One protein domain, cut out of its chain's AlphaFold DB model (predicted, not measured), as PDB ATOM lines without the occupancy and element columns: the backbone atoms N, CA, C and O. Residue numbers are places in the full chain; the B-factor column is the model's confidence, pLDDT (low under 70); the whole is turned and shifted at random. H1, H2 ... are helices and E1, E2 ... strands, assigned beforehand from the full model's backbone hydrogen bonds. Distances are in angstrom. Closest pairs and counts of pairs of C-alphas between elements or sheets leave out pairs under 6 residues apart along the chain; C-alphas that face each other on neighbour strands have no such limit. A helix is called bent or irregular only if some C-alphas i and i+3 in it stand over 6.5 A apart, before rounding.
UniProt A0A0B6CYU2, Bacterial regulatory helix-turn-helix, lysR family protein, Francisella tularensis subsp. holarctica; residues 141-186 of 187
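What this domain is: This is residues 141 to 186 of the 187 residues of the protein "Bacterial regulatory helix-turn-helix, lysR family protein" of Francisella tularensis subsp. holarctica (UniProt A0A0B6CYU2). Two short helices, H1 and H2, stand apart with an open gap between them, and the chain joins them in a loose frame: E1 runs along one edge of the gap from the side of H1 toward the side of H2, residues 161 to 166 stick out beyond E1 as a free loop, and H2 follows. After H2 the backbone folds back past the gap, to one side of it, and the printed part ends in E2, which comes near E1 at a single point. The printed part has 46 residues with two named helices and two named strands, in the order H1, E1, H2, E2, and its class is mixed, helices and strands. It is only just compact, close to loose, with a radius of gyration of the C-alphas of 11.2 A, and it spans 32 by 23 by 18 A.

Where its parts are: The printed part begins at Arg 141, with its C-alpha at (-15.960, -12.959, 34.857). H1 is residues 147 to 153, 10.1 A from first to last C-alpha, and C-alpha 147 is at (-26.235, -7.958, 41.199). E1 is residues 156 to 159, 10.1 A long. H2 is residues 167 to 174, the longest helix by residues, 10.5 A from first to last C-alpha. E2 is residues 183 to 186, 9.6 A long, and C-alpha 186 is at (-29.257, -1.867, 21.442).

How they stand to each other: H1 is joined to E1 by a tight link of 2 residues. E1 and E2 are neighbours but meet only at a point, where the C-alphas of Leu 156 and Lys 183, which face each other, are 5.9 A apart. E1 and H2 have 1 pair of C-alphas within 8 A, the closest being those of Tyr 158 and Tyr 168 at 8.0 A, and their centres are 12.8 A apart. H1 and H2 are apart, and so are H1 and E2. In both H1 and H2, every O i to N i+4 pair of the backbone is within hydrogen-bond range. Neither helix is bent or irregular.

The domain as a whole: The two C-alphas farthest apart are those of Gly 144 and Lys 162, at 32.7 A, and the C-alphas of Arg 141 and Cys 186, the first and last printed, are 21.9 A apart. The printed part has no cut. The links from E1 to H2, of 7 residues, and from H2 to E2, of 8, are short but not tight, and no link is long. The mean pLDDT of the printed part is 77.5, and 10 residues are under 70: residue 160 and residues 178 to 186, of which 183 to 186 belong to E2, with a mean of 53.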
ATOM      1  N   ARG A 141     -16.959 -13.785  34.146       90.56
ATOM      2  CA  ARG A 141     -15.960 -12.959  34.857       90.56
ATOM      3  C   ARG A 141     -16.510 -12.241  36.095       90.56
ATOM      4  O   ARG A 141     -15.728 -11.742  36.900       90.56
ATOM      5  N   HIS A 142     -17.830 -12.167  36.245       87.94
ATOM      6  CA  HIS A 142     -18.497 -11.554  37.394       87.94
ATOM      7  C   HIS A 142     -18.996 -12.574  38.430       87.94
ATOM      8  O   HIS A 142     -19.713 -12.196  39.352       87.94
ATOM      9  N   THR A 143     -18.611 -13.849  38.305       90.06
ATOM     10  CA  THR A 143     -18.969 -14.896  39.277       90.06
ATOM     11  C   THR A 143     -18.582 -14.477  40.699       90.06
ATOM     12  O   THR A 143     -17.467 -14.012  40.930       90.06
ATOM     13  N   GLY A 144     -19.511 -14.629  41.647       88.00
ATOM     14  CA  GLY A 144     -19.319 -14.268  43.058       88.00
ATOM     15  C   GLY A 144     -19.593 -12.800  43.403       88.00
ATOM     16  O   GLY A 144     -19.601 -12.463  44.583       88.00
ATOM     17  N   LYS A 145     -19.849 -11.933  42.415       88.25
ATOM     18  CA  LYS A 145     -20.301 -10.553  42.652       88.25
ATOM     19  C   LYS A 145     -21.816 -10.496  42.818       88.25
ATOM     20  O   LYS A 145     -22.552 -11.241  42.171       88.25
ATOM     21  N   SER A 146     -22.287  -9.567  43.641       87.94
ATOM     22  CA  SER A 146     -23.712  -9.267  43.775       87.94
ATOM     23  C   SER A 146     -24.261  -8.554  42.531       87.94
ATOM     24  O   SER A 146     -23.538  -7.858  41.811       87.94
ATOM     25  N   CYS A 147     -25.573  -8.662  42.302       85.62
ATOM     26  CA  CYS A 147     -26.235  -7.958  41.199       85.62
ATOM     27  C   CYS A 147     -26.006  -6.439  41.263       85.62
ATOM     28  O   CYS A 147     -25.800  -5.801  40.233       85.62
ATOM     29  N   LEU A 148     -25.991  -5.858  42.467       84.12
ATOM     30  CA  LEU A 148     -25.823  -4.419  42.670       84.12
ATOM     31  C   LEU A 148     -24.416  -3.935  42.277       84.12
ATOM     32  O   LEU A 148     -24.271  -2.886  41.643       84.12
ATOM     33  N   GLU A 149     -23.381  -4.721  42.576       85.31
ATOM     34  CA  GLU A 149     -22.005  -4.447  42.139       85.31
ATOM     35  C   GLU A 149     -21.864  -4.526  40.617       85.31
ATOM     36  O   GLU A 149     -21.166  -3.716  40.011       85.31
ATOM     37  N   ILE A 150     -22.547  -5.479  39.980       86.88
ATOM     38  CA  ILE A 150     -22.505  -5.631  38.523       86.88
ATOM     39  C   ILE A 150     -23.238  -4.465  37.847       86.88
ATOM     40  O   ILE A 150     -22.670  -3.815  36.970       86.88
ATOM     41  N   ILE A 151     -24.464  -4.157  38.280       85.88
ATOM     42  CA  ILE A 151     -25.297  -3.090  37.701       85.88
ATOM     43  C   ILE A 151     -24.638  -1.714  37.842       85.88
ATOM     44  O   ILE A 151     -24.713  -0.902  36.923       85.88
ATOM     45  N   SER A 152     -23.990  -1.439  38.976       82.69
ATOM     46  CA  SER A 152     -23.332  -0.145  39.209       82.69
ATOM     47  C   SER A 152     -22.075   0.061  38.357       82.69
ATOM     48  O   SER A 152     -21.724   1.200  38.052       82.69
ATOM     49  N   GLN A 153     -21.403  -1.021  37.951       82.94
ATOM     50  CA  GLN A 153     -20.140  -0.964  37.206       82.94
ATOM     51  C   GLN A 153     -20.311  -1.139  35.692       82.94
ATOM     52  O   GLN A 153     -19.436  -0.725  34.931       82.94
ATOM     53  N   GLN A 154     -21.386  -1.791  35.247       83.38
ATOM     54  CA  GLN A 154     -21.566  -2.199  33.855       83.38
ATOM     55  C   GLN A 154     -22.676  -1.411  33.157       83.38
ATOM     56  O   GLN A 154     -23.641  -0.960  33.769       83.38
ATOM     57  N   LYS A 155     -22.556  -1.275  31.833       84.00
ATOM     58  CA  LYS A 155     -23.667  -0.802  31.001       84.00
ATOM     59  C   LYS A 155     -24.632  -1.957  30.777       84.00
ATOM     60  O   LYS A 155     -24.224  -3.007  30.286       84.00
ATOM     61  N   LEU A 156     -25.895  -1.745  31.124       82.69
ATOM     62  CA  LEU A 156     -26.943  -2.739  30.927       82.69
ATOM     63  C   LEU A 156     -27.405  -2.746  29.467       82.69
ATOM     64  O   LEU A 156     -27.537  -1.687  28.847       82.69
ATOM     65  N   ILE A 157     -27.619  -3.952  28.939       82.62
ATOM     66  CA  ILE A 157     -28.218  -4.190  27.626       82.62
ATOM     67  C   ILE A 157     -29.690  -4.504  27.861       82.62
ATOM     68  O   ILE A 157     -30.018  -5.360  28.682       82.62
ATOM     69  N   TYR A 158     -30.552  -3.806  27.134       74.94
ATOM     70  CA  TYR A 158     -31.997  -3.956  27.208       74.94
ATOM     71  C   TYR A 158     -32.542  -4.459  25.884       74.94
ATOM     72  O   TYR A 158     -31.979  -4.155  24.834       74.94
ATOM     73  N   VAL A 159     -33.644  -5.199  25.956       72.75
ATOM     74  CA  VAL A 159     -34.468  -5.491  24.786       72.75
ATOM     75  C   VAL A 159     -35.409  -4.303  24.604       72.75
ATOM     76  O   VAL A 159     -36.255  -4.062  25.463       72.75
ATOM     77  N   ASP A 160     -35.237  -3.541  23.525       67.31
ATOM     78  CA  ASP A 160     -36.076  -2.377  23.196       67.31
ATOM     79  C   ASP A 160     -37.344  -2.815  22.441       67.31
ATOM     80  O   ASP A 160     -37.611  -2.417  21.309       67.31
ATOM     81  N   ASP A 161     -38.114  -3.712  23.062       74.00
ATOM     82  CA  ASP A 161     -39.407  -4.175  22.559       74.00
ATOM     83  C   ASP A 161     -40.517  -3.596  23.442       74.00
ATOM     84  O   ASP A 161     -40.444  -3.643  24.671       74.00
ATOM     85  N   LYS A 162     -41.586  -3.084  22.823       70.81
ATOM     86  CA  LYS A 162     -42.762  -2.553  23.530       70.81
ATOM     87  C   LYS A 162     -43.395  -3.562  24.489       70.81
ATOM     88  O   LYS A 162     -44.027  -3.144  25.451       70.81
ATOM     89  N   ILE A 163     -43.253  -4.862  24.231       72.38
ATOM     90  CA  ILE A 163     -43.773  -5.930  25.092       72.38
ATOM     91  C   ILE A 163     -42.937  -6.066  26.373       72.38
ATOM     92  O   ILE A 163     -43.477  -6.458  27.402       72.38
ATOM     93  N   ARG A 164     -41.638  -5.740  26.321       77.00
ATOM     94  CA  ARG A 164     -40.655  -5.991  27.392       77.00
ATOM     95  C   ARG A 164     -40.050  -4.725  27.993       77.00
ATOM     96  O   ARG A 164     -39.095  -4.793  28.766       77.00
ATOM     97  N   ILE A 165     -40.591  -3.559  27.644       76.19
ATOM     98  CA  ILE A 165     -40.045  -2.262  28.058       76.19
ATOM     99  C   ILE A 165     -40.011  -2.098  29.586       76.19
ATOM    100  O   ILE A 165     -39.110  -1.449  30.120       76.19
ATOM    101  N   ASP A 166     -40.946  -2.747  30.284       81.25
ATOM    102  CA  ASP A 166     -41.083  -2.689  31.737       81.25
ATOM    103  C   ASP A 166     -40.361  -3.833  32.473       81.25
ATOM    104  O   ASP A 166     -40.238  -3.768  33.697       81.25
ATOM    105  N   ASP A 167     -39.815  -4.839  31.769       84.38
ATOM    106  CA  ASP A 167     -39.197  -6.037  32.375       84.38
ATOM    107  C   ASP A 167     -38.134  -5.658  33.411       84.38
ATOM    108  O   ASP A 167     -38.095  -6.187  34.522       84.38
ATOM    109  N   TYR A 168     -37.271  -4.698  33.073       84.19
ATOM    110  CA  TYR A 168     -36.218  -4.278  33.989       84.19
ATOM    111  C   TYR A 168     -36.757  -3.550  35.219       84.19
ATOM    112  O   TYR A 168     -36.245  -3.753  36.317       84.19
ATOM    113  N   LEU A 169     -37.776  -2.706  35.047       83.44
ATOM    114  CA  LEU A 169     -38.380  -1.989  36.165       83.44
ATOM    115  C   LEU A 169     -39.053  -2.977  37.125       83.44
ATOM    116  O   LEU A 169     -38.841  -2.891  38.334       83.44
ATOM    117  N   LEU A 170     -39.789  -3.947  36.579       83.50
ATOM    118  CA  LEU A 170     -40.402  -5.037  37.340       83.50
ATOM    119  C   LEU A 170     -39.338  -5.859  38.079       83.50
ATOM    120  O   LEU A 170     -39.475  -6.126  39.274       83.50
ATOM    121  N   TRP A 171     -38.235  -6.188  37.405       86.25
ATOM    122  CA  TRP A 171     -37.115  -6.903  38.010       86.25
ATOM    123  C   TRP A 171     -36.453  -6.104  39.147       86.25
ATOM    124  O   TRP A 171     -36.180  -6.663  40.211       86.25
ATOM    125  N   GLN A 172     -36.232  -4.797  38.969       85.75
ATOM    126  CA  GLN A 172     -35.669  -3.924  40.008       85.75
ATOM    127  C   GLN A 172     -36.567  -3.843  41.240       85.75
ATOM    128  O   GLN A 172     -36.065  -3.927  42.363       85.75
ATOM    129  N   GLN A 173     -37.877  -3.682  41.028       85.12
ATOM    130  CA  GLN A 173     -38.870  -3.630  42.100       85.12
ATOM    131  C   GLN A 173     -38.888  -4.941  42.888       85.12
ATOM    132  O   GLN A 173     -38.809  -4.910  44.112       85.12
ATOM    133  N   HIS A 174     -38.905  -6.081  42.194       84.50
ATOM    134  CA  HIS A 174     -38.882  -7.398  42.829       84.50
ATOM    135  C   HIS A 174     -37.609  -7.629  43.663       84.50
ATOM    136  O   HIS A 174     -37.673  -8.177  44.760       84.50
ATOM    137  N   ASN A 175     -36.451  -7.170  43.173       84.25
ATOM    138  CA  ASN A 175     -35.155  -7.363  43.833       84.25
ATOM    139  C   ASN A 175     -34.775  -6.238  44.816       84.25
ATOM    140  O   ASN A 175     -33.680  -6.269  45.378       84.25
ATOM    141  N   ASN A 176     -35.646  -5.246  45.038       82.75
ATOM    142  CA  ASN A 176     -35.391  -4.077  45.892       82.75
ATOM    143  C   ASN A 176     -34.116  -3.285  45.517       82.75
ATOM    144  O   ASN A 176     -33.378  -2.814  46.386       82.75
ATOM    145  N   ILE A 177     -33.838  -3.118  44.218       79.69
ATOM    146  CA  ILE A 177     -32.639  -2.415  43.727       79.69
ATOM    147  C   ILE A 177     -32.993  -0.995  43.267       79.69
ATOM    148  O   ILE A 177     -33.649  -0.803  42.247       79.69
ATOM    149  N   LEU A 178     -32.475   0.014  43.975       65.62
ATOM    150  CA  LEU A 178     -32.686   1.449  43.701       65.62
ATOM    151  C   LEU A 178     -31.488   2.109  42.983       65.62
ATOM    152  O   LEU A 178     -31.076   3.220  43.315       65.62
ATOM    153  N   ALA A 179     -30.876   1.421  42.016       62.41
ATOM    154  CA  ALA A 179     -29.711   1.940  41.291       62.41
ATOM    155  C   ALA A 179     -30.120   2.733  40.034       62.41
ATOM    156  O   ALA A 179     -30.882   2.243  39.198       62.41
ATOM    157  N   LYS A 180     -29.572   3.949  39.859       57.84
ATOM    158  CA  LYS A 180     -29.674   4.705  38.595       57.84
ATOM    159  C   LYS A 180     -28.844   4.008  37.520       57.84
ATOM    160  O   LYS A 180     -27.639   3.839  37.684       57.84
ATOM    161  N   VAL A 181     -29.477   3.637  36.412       60.66
ATOM    162  CA  VAL A 181     -28.810   2.892  35.341       60.66
ATOM    163  C   VAL A 181     -28.121   3.806  34.339       60.66
ATOM    164  O   VAL A 181     -28.707   4.767  33.841       60.66
ATOM    165  N   ASN A 182     -26.906   3.418  33.953       57.47
ATOM    166  CA  ASN A 182     -26.214   3.937  32.781       57.47
ATOM    167  C   ASN A 182     -26.650   3.141  31.529       57.47
ATOM    168  O   ASN A 182     -26.142   2.047  31.268       57.47
ATOM    169  N   LYS A 183     -27.669   3.635  30.809       58.41
ATOM    170  CA  LYS A 183     -28.318   2.914  29.695       58.41
ATOM    171  C   LYS A 183     -27.463   2.925  28.421       58.41
ATOM    172  O   LYS A 183     -26.889   3.950  28.057       58.41
ATOM    173  N   LYS A 184     -27.451   1.804  27.694       54.94
ATOM    174  CA  LYS A 184     -27.074   1.757  26.275       54.94
ATOM    175  C   LYS A 184     -28.169   0.995  25.527       54.94
ATOM    176  O   LYS A 184     -28.327  -0.199  25.748       54.94
ATOM    177  N   ASN A 185     -28.928   1.689  24.681       46.03
ATOM    178  CA  ASN A 185     -29.925   1.040  23.832       46.03
ATOM    179  C   ASN A 185     -29.197   0.201  22.773       46.03
ATOM    180  O   ASN A 185     -28.232   0.676  22.165       46.03
ATOM    181  N   CYS A 186     -29.653  -1.030  22.567       50.72
ATOM    182  CA  CYS A 186     -29.257  -1.867  21.442       50.72
ATOM    183  C   CYS A 186     -30.528  -2.270  20.688       50.72
ATOM    184  O   CYS A 186     -31.557  -2.483  21.323       50.72
TER     185      CYS A 186